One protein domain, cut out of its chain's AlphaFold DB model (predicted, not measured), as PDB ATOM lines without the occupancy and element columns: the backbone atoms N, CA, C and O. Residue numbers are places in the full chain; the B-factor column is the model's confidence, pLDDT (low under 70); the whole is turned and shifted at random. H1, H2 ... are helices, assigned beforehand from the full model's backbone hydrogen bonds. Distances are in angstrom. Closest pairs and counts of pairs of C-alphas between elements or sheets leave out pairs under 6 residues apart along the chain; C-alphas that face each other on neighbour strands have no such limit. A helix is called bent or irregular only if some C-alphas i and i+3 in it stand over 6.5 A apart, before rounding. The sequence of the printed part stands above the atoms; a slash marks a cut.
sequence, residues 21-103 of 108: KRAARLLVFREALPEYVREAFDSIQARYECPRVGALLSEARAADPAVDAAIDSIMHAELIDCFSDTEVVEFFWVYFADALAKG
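AT A GLANCE: This is residues 21 to 103 of the 108 residues of an uncharacterized protein of Candidatus Fermentibacteria bacterium (UniProt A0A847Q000). Two pairs of helices, the hairpin H2 and H3 and the opposed pair H1 and H4, are joined in a compact cluster, and H5 runs steeply across one helix of each, H3 and H1. The 83 printed residues hold five named helices, H1 to H5 in order, and no named strand: all helix. The whole is compact, with a radius of gyration of the C-alphas of 11.7 A and spans of 35 by 25 by 22 A.

HOW THE PARTS SIT: H1, residues 21 to 32, touches H4, residues 65 to 78, with residues 28 to 32 alone, at a shallow tilt of 13 degrees, opposite ways; their closest C-alphas, of Ala 32 and Ala 70, are 6.1 A apart. H2, residues 35 to 42, and H3, residues 47 to 63, form a hairpin at 19 degrees; the closest C-alphas, of Val 37 and Leu 56, are 6.1 A apart. H3, the hub, touches H4 only at the corner, closest at Arg 61 and Asp 68, C-alphas 4.3 A apart. H5, residues 85 to 101, touches H3 at a steep tilt of 51 degrees, with the C-alphas of Gly 54 and Thr 86 closest at 4.0 A. H5 touches H1 with residues 92 to 99 alone, at 49 degrees; the closest C-alphas, of Leu 26 and Phe 92, are 6.3 A apart. H1 and H3 are apart, as are H2 and H4. Every O i to N i+4 pair is within hydrogen-bond range in H1, H2, H4 and H5; in H3, 10 of 13 are.

IN THESE COORDINATES: H1 begins at C-alpha 21, (45.816, -33.192, 106.921), and is 17.0 A long. H2 is 10.4 A long. H3, 25.4 A, is irregular, but only just: C-alphas 48 and 51 are 6.8 A apart. H4 measures 19.8 A. H5, 24.0 A, ends at C-alpha 101, (38.183, -19.946, 100.623).

THE WHOLE: The C-alphas of Ala 63 and Lys 102, the two farthest apart, are 35.5 A apart. The printed part has no cut, and no link is long. Confidence is low, under 70, at residue 96 and residues 99 to 103.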
ATOM      1  N   LYS A  21      46.262 -31.824 107.232       76.62
ATOM      2  CA  LYS A  21      45.816 -33.192 106.921       76.62
ATOM      3  C   LYS A  21      44.843 -33.242 105.741       76.62
ATOM      4  O   LYS A  21      44.889 -34.193 104.970       76.62
ATOM      5  N   ARG A  22      43.961 -32.247 105.601       76.88
ATOM      6  CA  ARG A  22      43.017 -32.159 104.473       76.88
ATOM      7  C   ARG A  22      43.721 -31.799 103.170       76.88
ATOM      8  O   ARG A  22      43.454 -32.438 102.162       76.88
ATOM      9  N   ALA A  23      44.642 -30.836 103.208       76.56
ATOM     10  CA  ALA A  23      45.453 -30.469 102.052       76.56
ATOM     11  C   ALA A  23      46.287 -31.661 101.555       76.56
ATOM     12  O   ALA A  23      46.289 -31.945 100.363       76.56
ATOM     13  N   ALA A  24      46.904 -32.420 102.467       81.81
ATOM     14  CA  ALA A  24      47.650 -33.626 102.115       81.81
ATOM     15  C   ALA A  24      46.766 -34.691 101.439       81.81
ATOM     16  O   ALA A  24      47.153 -35.247 100.419       81.81
ATOM     17  N   ARG A  25      45.558 -34.946 101.963       85.31
ATOM     18  CA  ARG A  25      44.598 -35.890 101.355       85.31
ATOM     19  C   ARG A  25      44.173 -35.456  99.952       85.31
ATOM     20  O   ARG A  25      44.110 -36.283  99.051       85.31
ATOM     21  N   LEU A  26      43.920 -34.159  99.765       87.75
ATOM     22  CA  LEU A  26      43.588 -33.602  98.457       87.75
ATOM     23  C   LEU A  26      44.749 -33.734  97.462       87.75
ATOM     24  O   LEU A  26      44.508 -34.052  96.303       87.75
ATOM     25  N   LEU A  27      45.989 -33.499  97.896       88.38
ATOM     26  CA  LEU A  27      47.168 -33.666  97.042       88.38
ATOM     27  C   LEU A  27      47.324 -35.116  96.587       88.38
ATOM     28  O   LEU A  27      47.448 -35.352  95.393       88.38
ATOM     29  N   VAL A  28      47.208 -36.076  97.511       91.94
ATOM     30  CA  VAL A  28      47.253 -37.510  97.180       91.94
ATOM     31  C   VAL A  28      46.180 -37.872  96.150       91.94
ATOM     32  O   VAL A  28      46.466 -38.582  95.189       91.94
ATOM     33  N   PHE A  29      44.962 -37.346  96.302       94.75
ATOM     34  CA  PHE A  29      43.913 -37.525  95.299       94.75
ATOM     35  C   PHE A  29      44.293 -36.917  93.944       94.75
ATOM     36  O   PHE A  29      44.229 -37.610  92.935       94.75
ATOM     37  N   ARG A  30      44.746 -35.657  93.908       93.88
ATOM     38  CA  ARG A  30      45.140 -34.968  92.664       93.88
ATOM     39  C   ARG A  30      46.305 -35.656  91.950       93.88
ATOM     40  O   ARG A  30      46.326 -35.676  90.725       93.88
ATOM     41  N   GLU A  31      47.261 -36.214  92.683       94.81
ATOM     42  CA  GLU A  31      48.405 -36.948  92.126       94.81
ATOM     43  C   GLU A  31      48.008 -38.299  91.518       94.81
ATOM     44  O   GLU A  31      48.651 -38.744  90.569       94.81
ATOM     45  N   ALA A  32      46.939 -38.927  92.017       96.81
ATOM     46  CA  ALA A  32      46.403 -40.171  91.466       96.81
ATOM     47  C   ALA A  32      45.605 -39.970  90.163       96.81
ATOM     48  O   ALA A  32      45.337 -40.936  89.447       96.81
ATOM     49  N   LEU A  33      45.215 -38.731  89.844       97.44
ATOM     50  CA  LEU A  33      44.458 -38.418  88.636       97.44
ATOM     51  C   LEU A  33      45.377 -38.321  87.407       97.44
ATOM     52  O   LEU A  33      46.402 -37.631  87.453       97.44
ATOM     53  N   PRO A  34      44.969 -38.890  86.257       97.81
ATOM     54  CA  PRO A  34      45.549 -38.521  84.974       97.81
ATOM     55  C   PRO A  34      45.440 -37.014  84.729       97.81
ATOM     56  O   PRO A  34      44.479 -36.373  85.160       97.81
ATOM     57  N   GLU A  35      46.396 -36.461  83.983       97.25
ATOM     58  CA  GLU A  35      46.523 -35.015  83.759       97.25
ATOM     59  C   GLU A  35      45.211 -34.362  83.303       97.25
ATOM     60  O   GLU A  35      44.768 -33.399  83.920       97.25
ATOM     61  N   TYR A  36      44.525 -34.944  82.317       97.75
ATOM     62  CA  TYR A  36      43.271 -34.393  81.793       97.75
ATOM     63  C   TYR A  36      42.123 -34.376  82.821       97.75
ATOM     64  O   TYR A  36      41.287 -33.471  82.802       97.75
ATOM     65  N   VAL A  37      42.062 -35.358  83.733       98.06
ATOM     66  CA  VAL A  37      41.051 -35.395  84.806       98.06
ATOM     67  C   VAL A  37      41.413 -34.380  85.880       98.06
ATOM     68  O   VAL A  37      40.538 -33.664  86.361       98.06
ATOM     69  N   ARG A  38      42.703 -34.280  86.223       96.75
ATOM     70  CA  ARG A  38      43.218 -33.308  87.191       96.75
ATOM     71  C   ARG A  38      42.958 -31.874  86.743       96.75
ATOM     72  O   ARG A  38      42.425 -31.096  87.523       96.75
ATOM     73  N   GLU A  39      43.263 -31.537  85.494       95.31
ATOM     74  CA  GLU A  39      42.972 -30.213  84.931       95.31
ATOM     75  C   GLU A  39      41.469 -29.906  84.965       95.31
ATOM     76  O   GLU A  39      41.055 -28.815  85.360       95.31
ATOM     77  N   ALA A  40      40.627 -30.883  84.608       96.81
ATOM     78  CA  ALA A  40      39.180 -30.722  84.680       96.81
ATOM     79  C   ALA A  40      38.692 -30.528  86.126       96.81
ATOM     80  O   ALA A  40      37.835 -29.675  86.355       96.81
ATOM     81  N   PHE A  41      39.248 -31.265  87.089       95.50
ATOM     82  CA  PHE A  41      38.957 -31.131  88.516       95.50
ATOM     83  C   PHE A  41      39.360 -29.754  89.057       95.50
ATOM     84  O   PHE A  41      38.546 -29.074  89.679       95.50
ATOM     85  N   ASP A  42      40.580 -29.306  88.755       91.81
ATOM     86  CA  ASP A  42      41.105 -28.008  89.190       91.81
ATOM     87  C   ASP A  42      40.315 -26.832  88.582       91.81
ATOM     88  O   ASP A  42      40.296 -25.734  89.139       91.81
ATOM     89  N   SER A  43      39.623 -27.059  87.457       92.12
ATOM     90  CA  SER A  43      38.787 -26.048  86.800       92.12
ATOM     91  C   SER A  43      37.381 -25.881  87.397       92.12
ATOM     92  O   SER A  43      36.735 -24.878  87.088       92.12
ATOM     93  N   ILE A  44      36.910 -26.802  88.253       90.44
ATOM     94  CA  ILE A  44      35.545 -26.782  88.813       90.44
ATOM     95  C   ILE A  44      35.316 -25.496  89.616       90.44
ATOM     96  O   ILE A  44      35.909 -25.298  90.679       90.44
ATOM     97  N   GLN A  45      34.387 -24.651  89.163       88.19
ATOM     98  CA  GLN A  45      34.001 -23.425  89.875       88.19
ATOM     99  C   GLN A  45      32.758 -23.619  90.746       88.19
ATOM    100  O   GLN A  45      32.553 -22.898  91.725       88.19
ATOM    101  N   ALA A  46      31.917 -24.593  90.410       89.31
ATOM    102  CA  ALA A  46      30.682 -24.857  91.123       89.31
ATOM    103  C   ALA A  46      30.327 -26.347  91.173       89.31
ATOM    104  O   ALA A  46      30.634 -27.130  90.276       89.31
ATOM    105  N   ARG A  47      29.564 -26.721  92.209       89.75
ATOM    106  CA  ARG A  47      29.158 -28.109  92.483       89.75
ATOM    107  C   ARG A  47      28.511 -28.806  91.283       89.75
ATOM    108  O   ARG A  47      28.742 -29.990  91.074       89.75
ATOM    109  N   TYR A  48      27.725 -28.083  90.481       92.00
ATOM    110  CA  TYR A  48      27.015 -28.654  89.330       92.00
ATOM    111  C   TYR A  48      27.945 -29.143  88.204       92.00
ATOM    112  O   TYR A  48      27.484 -29.841  87.306       92.00
ATOM    113  N   GLU A  49      29.235 -28.800  88.236       94.75
ATOM    114  CA  GLU A  49      30.228 -29.272  87.267       94.75
ATOM    115  C   GLU A  49      30.848 -30.625  87.663       94.75
ATOM    116  O   GLU A  49      31.414 -31.307  86.806       94.75
ATOM    117  N   CYS A  50      30.699 -31.053  88.927       95.94
ATOM    118  CA  CYS A  50      31.256 -32.312  89.440       95.94
ATOM    119  C   CYS A  50      30.818 -33.550  88.636       95.94
ATOM    120  O   CYS A  50      31.684 -34.372  88.348       95.94
ATOM    121  N   PRO A  51      29.550 -33.699  88.188       98.12
ATOM    122  CA  PRO A  51      29.140 -34.859  87.392       98.12
ATOM    123  C   PRO A  51      29.931 -35.032  86.089       98.12
ATOM    124  O   PRO A  51      30.237 -36.153  85.693       98.12
ATOM    125  N   ARG A  52      30.314 -33.927  85.432       97.94
ATOM    126  CA  ARG A  52      31.129 -33.977  84.208       97.94
ATOM    127  C   ARG A  52      32.516 -34.545  84.498       97.94
ATOM    128  O   ARG A  52      33.010 -35.369  83.739       97.94
ATOM    129  N   VAL A  53      33.145 -34.099  85.582       98.12
ATOM    130  CA  VAL A  53      34.474 -34.579  85.984       98.12
ATOM    131  C   VAL A  53      34.396 -36.001  86.549       98.12
ATOM    132  O   VAL A  53      35.284 -36.802  86.285       98.12
ATOM    133  N   GLY A  54      33.300 -36.357  87.223       98.38
ATOM    134  CA  GLY A  54      33.011 -37.727  87.648       98.38
ATOM    135  C   GLY A  54      32.940 -38.703  86.472       98.38
ATOM    136  O   GLY A  54      33.486 -39.795  86.561       98.38
ATOM    137  N   ALA A  55      32.354 -38.298  85.340       98.62
ATOM    138  CA  ALA A  55      32.371 -39.109  84.121       98.62
ATOM    139  C   ALA A  55      33.799 -39.316  83.578       98.62
ATOM    140  O   ALA A  55      34.168 -40.443  83.266       98.62
ATOM    141  N   LEU A  56      34.623 -38.259  83.545       98.69
ATOM    142  CA  LEU A  56      36.033 -38.358  83.134       98.69
ATOM    143  C   LEU A  56      36.848 -39.278  84.055       98.69
ATOM    144  O   LEU A  56      37.697 -40.027  83.574       98.69
ATOM    145  N   LEU A  57      36.589 -39.228  85.366       98.56
ATOM    146  CA  LEU A  57      37.205 -40.124  86.345       98.56
ATOM    147  C   LEU A  57      36.771 -41.575  86.118       98.56
ATOM    148  O   LEU A  57      37.613 -42.466  86.113       98.56
ATOM    149  N   SER A  58      35.483 -41.807  85.871       98.62
ATOM    150  CA  SER A  58      34.957 -43.144  85.582       98.62
ATOM    151  C   SER A  58      35.601 -43.754  84.337       98.62
ATOM    152  O   SER A  58      36.062 -44.894  84.357       98.62
ATOM    153  N   GLU A  59      35.721 -42.964  83.265       98.50
ATOM    154  CA  GLU A  59      36.428 -43.361  82.046       98.50
ATOM    155  C   GLU A  59      37.908 -43.664  82.316       98.50
ATOM    156  O   GLU A  59      38.420 -44.677  81.838       98.50
ATOM    157  N   ALA A  60      38.587 -42.830  83.113       98.44
ATOM    158  CA  ALA A  60      39.987 -43.034  83.486       98.44
ATOM    159  C   ALA A  60      40.202 -44.358  84.230       98.44
ATOM    160  O   ALA A  60      41.088 -45.133  83.872       98.44
ATOM    161  N   ARG A  61      39.372 -44.629  85.243       98.38
ATOM    162  CA  ARG A  61      39.430 -45.858  86.044       98.38
ATOM    163  C   ARG A  61      39.145 -47.097  85.202       98.38
ATOM    164  O   ARG A  61      39.834 -48.102  85.327       98.38
ATOM    165  N   ALA A  62      38.172 -47.017  84.296       98.31
ATOM    166  CA  ALA A  62      37.868 -48.116  83.385       98.31
ATOM    167  C   ALA A  62      39.002 -48.392  82.377       98.31
ATOM    168  O   ALA A  62      39.153 -49.526  81.919       98.31
ATOM    169  N   ALA A  63      39.779 -47.368  82.009       98.31
ATOM    170  CA  ALA A  63      40.851 -47.469  81.025       98.31
ATOM    171  C   ALA A  63      42.200 -47.908  81.619       98.31
ATOM    172  O   ALA A  63      42.962 -48.596  80.935       98.31
ATOM    173  N   ASP A  64      42.504 -47.522  82.861       98.12
ATOM    174  CA  ASP A  64      43.782 -47.797  83.517       98.12
ATOM    175  C   ASP A  64      43.589 -48.441  84.908       98.12
ATOM    176  O   ASP A  64      43.221 -47.754  85.868       98.12
ATOM    177  N   PRO A  65      43.907 -49.744  85.063       97.88
ATOM    178  CA  PRO A  65      43.813 -50.441  86.345       97.88
ATOM    179  C   PRO A  65      44.666 -49.833  87.467       97.88
ATOM    180  O   PRO A  65      44.362 -50.035  88.641       97.88
ATOM    181  N   ALA A  66      45.749 -49.117  87.140       97.81
ATOM    182  CA  ALA A  66      46.567 -48.449  88.148       97.81
ATOM    183  C   ALA A  66      45.844 -47.231  88.737       97.81
ATOM    184  O   ALA A  66      45.919 -47.005  89.946       97.81
ATOM    185  N   VAL A  67      45.112 -46.485  87.902       97.75
ATOM    186  CA  VAL A  67      44.253 -45.379  88.346       97.75
ATOM    187  C   VAL A  67      43.109 -45.926  89.190       97.75
ATOM    188  O   VAL A  67      42.875 -45.421  90.283       97.75
ATOM    189  N   ASP A  68      42.446 -46.990  88.733       98.44
ATOM    190  CA  ASP A  68      41.361 -47.629  89.486       98.44
ATOM    191  C   ASP A  68      41.805 -48.048  90.895       98.44
ATOM    192  O   ASP A  68      41.217 -47.623  91.887       98.44
ATOM    193  N   ALA A  69      42.923 -48.773  90.996       98.12
ATOM    194  CA  ALA A  69      43.466 -49.217  92.277       98.12
ATOM    195  C   ALA A  69      43.901 -48.052  93.186       98.12
ATOM    196  O   ALA A  69      43.724 -48.116  94.407       98.12
ATOM    197  N   ALA A  70      44.478 -46.988  92.616       98.00
ATOM    198  CA  ALA A  70      44.869 -45.807  93.379       98.00
ATOM    199  C   ALA A  70      43.641 -45.094  93.961       98.00
ATOM    200  O   ALA A  70      43.626 -44.768  95.151       98.00
ATOM    201  N   ILE A  71      42.598 -44.901  93.150       97.75
ATOM    202  CA  ILE A  71      41.356 -44.252  93.576       97.75
ATOM    203  C   ILE A  71      40.614 -45.106  94.606       97.75
ATOM    204  O   ILE A  71      40.219 -44.563  95.635       97.75
ATOM    205  N   ASP A  72      40.520 -46.424  94.424       97.75
ATOM    206  CA  ASP A  72      39.931 -47.328  95.422       97.75
ATOM    207  C   ASP A  72      40.680 -47.274  96.758       97.75
ATOM    208  O   ASP A  72      40.066 -47.175  97.823       97.75
ATOM    209  N   SER A  73      42.017 -47.266  96.728       96.94
ATOM    210  CA  SER A  73      42.818 -47.128  97.948       96.94
ATOM    211  C   SER A  73      42.548 -45.804  98.667       96.94
ATOM    212  O   SER A  73      42.556 -45.762  99.901       96.94
ATOM    213  N   ILE A  74      42.338 -44.720  97.920       95.75
ATOM    214  CA  ILE A  74      42.006 -43.403  98.474       95.75
ATOM    215  C   ILE A  74      40.589 -43.411  99.055       95.75
ATOM    216  O   ILE A  74      40.395 -42.956 100.182       95.75
ATOM    217  N   MET A  75      39.614 -43.965  98.330       96.06
ATOM    218  CA  MET A  75      38.231 -44.093  98.793       96.06
ATOM    219  C   MET A  75      38.155 -44.882 100.100       96.06
ATOM    220  O   MET A  75      37.496 -44.445 101.043       96.06
ATOM    221  N   HIS A  76      38.900 -45.983 100.193       95.88
ATOM    222  CA  HIS A  76      38.989 -46.785 101.406       95.88
ATOM    223  C   HIS A  76      39.598 -46.006 102.581       95.88
ATOM    224  O   HIS A  76      39.072 -46.018 103.695       95.88
ATOM    225  N   ALA A  77      40.695 -45.279 102.343       92.88
ATOM    226  CA  ALA A  77      41.349 -44.468 103.372       92.88
ATOM    227  C   ALA A  77      40.460 -43.319 103.890       92.88
ATOM    228  O   ALA A  77      40.564 -42.926 105.058       92.88
ATOM    229  N   GLU A  78      39.578 -42.795 103.039       91.81
ATOM    230  CA  GLU A  78      38.601 -41.761 103.382       91.81
ATOM    231  C   GLU A  78      37.256 -42.320 103.882       91.81
ATOM    232  O   GLU A  78      36.412 -41.539 104.323       91.81
ATOM    233  N   LEU A  79      37.083 -43.650 103.908       94.88
ATOM    234  CA  LEU A  79      35.857 -44.355 104.314       94.88
ATOM    235  C   LEU A  79      34.637 -44.007 103.440       94.88
ATOM    236  O   LEU A  79      33.525 -43.827 103.943       94.88
ATOM    237  N   ILE A  80      34.861 -43.890 102.131       94.38
ATOM    238  CA  ILE A  80      33.856 -43.535 101.118       94.38
ATOM    239  C   ILE A  80      33.735 -44.606 100.023       94.38
ATOM    240  O   ILE A  80      33.399 -44.296  98.886       94.38
ATOM    241  N   ASP A  81      33.987 -45.876 100.348       96.38
ATOM    242  CA  ASP A  81      34.019 -46.999  99.394       96.38
ATOM    243  C   ASP A  81      32.731 -47.159  98.559       96.38
ATOM    244  O   ASP A  81      32.745 -47.752  97.486       96.38
ATOM    245  N   CYS A  82      31.596 -46.654  99.047       95.94
ATOM    246  CA  CYS A  82      30.308 -46.732  98.358       95.94
ATOM    247  C   CYS A  82      30.001 -45.534  97.448       95.94
ATOM    248  O   CYS A  82      28.928 -45.507  96.844       95.94
ATOM    249  N   PHE A  83      30.891 -44.543  97.377       97.88
ATOM    250  CA  PHE A  83      30.674 -43.349  96.569       97.88
ATOM    251  C   PHE A  83      30.836 -43.681  95.087       97.88
ATOM    252  O   PHE A  83      31.768 -44.367  94.674       97.88
ATOM    253  N   SER A  84      29.940 -43.140  94.270       98.00
ATOM    254  CA  SER A  84      30.147 -43.034  92.829       98.00
ATOM    255  C   SER A  84      31.299 -42.079  92.510       98.00
ATOM    256  O   SER A  84      31.617 -41.189  93.299       98.00
ATOM    257  N   ASP A  85      31.869 -42.168  91.307       98.19
ATOM    258  CA  ASP A  85      32.951 -41.262  90.885       98.19
ATOM    259  C   ASP A  85      32.545 -39.776  90.941       98.19
ATOM    260  O   ASP A  85      33.371 -38.907  91.215       98.19
ATOM    261  N   THR A  86      31.257 -39.464  90.749       98.00
ATOM    262  CA  THR A  86      30.738 -38.097  90.939       98.00
ATOM    263  C   THR A  86      30.787 -37.672  92.403       98.00
ATOM    264  O   THR A  86      31.195 -36.552  92.702       98.00
ATOM    265  N   GLU A  87      30.386 -38.552  93.320       97.69
ATOM    266  CA  GLU A  87      30.432 -38.282  94.759       97.69
ATOM    267  C   GLU A  87      31.875 -38.193  95.265       97.69
ATOM    268  O   GLU A  87      32.159 -37.347  96.108       97.69
ATOM    269  N   VAL A  88      32.801 -38.988  94.717       96.75
ATOM    270  CA  VAL A  88      34.243 -38.877  94.997       96.75
ATOM    271  C   VAL A  88      34.766 -37.503  94.578       96.75
ATOM    272  O   VAL A  88      35.367 -36.797  95.388       96.75
ATOM    273  N   VAL A  89      34.496 -37.084  93.337       97.12
ATOM    274  CA  VAL A  89      34.883 -35.753  92.846       97.12
ATOM    275  C   VAL A  89      34.293 -34.656  93.725       97.12
ATOM    276  O   VAL A  89      35.008 -33.740  94.123       97.12
ATOM    277  N   GLU A  90      33.010 -34.749  94.064       95.25
ATOM    278  CA  GLU A  90      32.353 -33.755  94.908       95.25
ATOM    279  C   GLU A  90      32.971 -33.698  96.312       95.25
ATOM    280  O   GLU A  90      33.237 -32.613  96.829       95.25
ATOM    281  N   PHE A  91      33.246 -34.855  96.915       93.12
ATOM    282  CA  PHE A  91      33.854 -34.971  98.236       93.12
ATOM    283  C   PHE A  91      35.199 -34.241  98.305       93.12
ATOM    284  O   PHE A  91      35.408 -33.399  99.185       93.12
ATOM    285  N   PHE A  92      36.088 -34.495  97.339       93.00
ATOM    286  CA  PHE A  92      37.386 -33.825  97.273       93.00
ATOM    287  C   PHE A  92      37.276 -32.361  96.838       93.00
ATOM    288  O   PHE A  92      38.010 -31.517  97.359       93.00
ATOM    289  N   TRP A  93      36.336 -32.016  95.953       90.56
ATOM    290  CA  TRP A  93      36.106 -30.629  95.549       90.56
ATOM    291  C   TRP A  93      35.617 -29.767  96.714       90.56
ATOM    292  O   TRP A  93      36.091 -28.647  96.879       90.56
ATOM    293  N   VAL A  94      34.739 -30.274  97.586       84.88
ATOM    294  CA  VAL A  94      34.304 -29.533  98.783       84.88
ATOM    295  C   VAL A  94      35.494 -29.207  99.691       84.88
ATOM    296  O   VAL A  94      35.576 -28.100 100.227       84.88
ATOM    297  N   TYR A  95      36.448 -30.131  99.843       74.06
ATOM    298  CA  TYR A  95      37.685 -29.861 100.580       74.06
ATOM    299  C   TYR A  95      38.582 -28.847  99.874       74.06
ATOM    300  O   TYR A  95      39.163 -27.993 100.544       74.06
ATOM    301  N   PHE A  96      38.658 -28.897  98.546       68.44
ATOM    302  CA  PHE A  96      39.410 -27.939  97.744       68.44
ATOM    303  C   PHE A  96      38.815 -26.524  97.793       68.44
ATOM    304  O   PHE A  96      39.536 -25.561  98.036       68.44
ATOM    305  N   ALA A  97      37.495 -26.388  97.662       71.00
ATOM    306  CA  ALA A  97      36.787 -25.115  97.762       71.00
ATOM    307  C   ALA A  97      36.911 -24.497  99.168       71.00
ATOM    308  O   ALA A  97      37.128 -23.292  99.296       71.00
ATOM    309  N   ASP A  98      36.836 -25.313 100.229       70.31
ATOM    310  CA  ASP A  98      37.076 -24.874 101.614       70.31
ATOM    311  C   ASP A  98      38.528 -24.406 101.823       70.31
ATOM    312  O   ASP A  98      38.770 -23.412 102.507       70.31
ATOM    313  N   ALA A  99      39.495 -25.098 101.214       66.19
ATOM    314  CA  ALA A  99      40.908 -24.730 101.243       66.19
ATOM    315  C   ALA A  99      41.180 -23.405 100.503       66.19
ATOM    316  O   ALA A  99      41.818 -22.514 101.070       66.19
ATOM    317  N   LEU A 100      40.621 -23.230  99.298       66.31
ATOM    318  CA  LEU A 100      40.668 -21.986  98.517       66.31
ATOM    319  C   LEU A 100      40.069 -20.808  99.292       66.31
ATOM    320  O   LEU A 100      40.711 -19.770  99.437       66.31
ATOM    321  N   ALA A 101      38.870 -20.985  99.855       67.81
ATOM    322  CA  ALA A 101      38.183 -19.946 100.623       67.81
ATOM    323  C   ALA A 101      38.970 -19.494 101.867       67.81
ATOM    324  O   ALA A 101      38.817 -18.361 102.321       67.81
ATOM    325  N   LYS A 102      39.818 -20.368 102.420       68.62
ATOM    326  CA  LYS A 102      40.658 -20.086 103.594       68.62
ATOM    327  C   LYS A 102      42.068 -19.606 103.241       68.62
ATOM    328  O   LYS A 102      42.834 -19.323 104.158       68.62
ATOM    329  N   GLY A 103      42.421 -19.525 101.954       60.66
ATOM    330  CA  GLY A 103      43.780 -19.202 101.506       60.66
ATOM    331  C   GLY A 103      44.811 -20.279 101.864       60.66
ATOM    332  O   GLY A 103      45.998 -19.987 101.945       60.66
TER     333      GLY A 103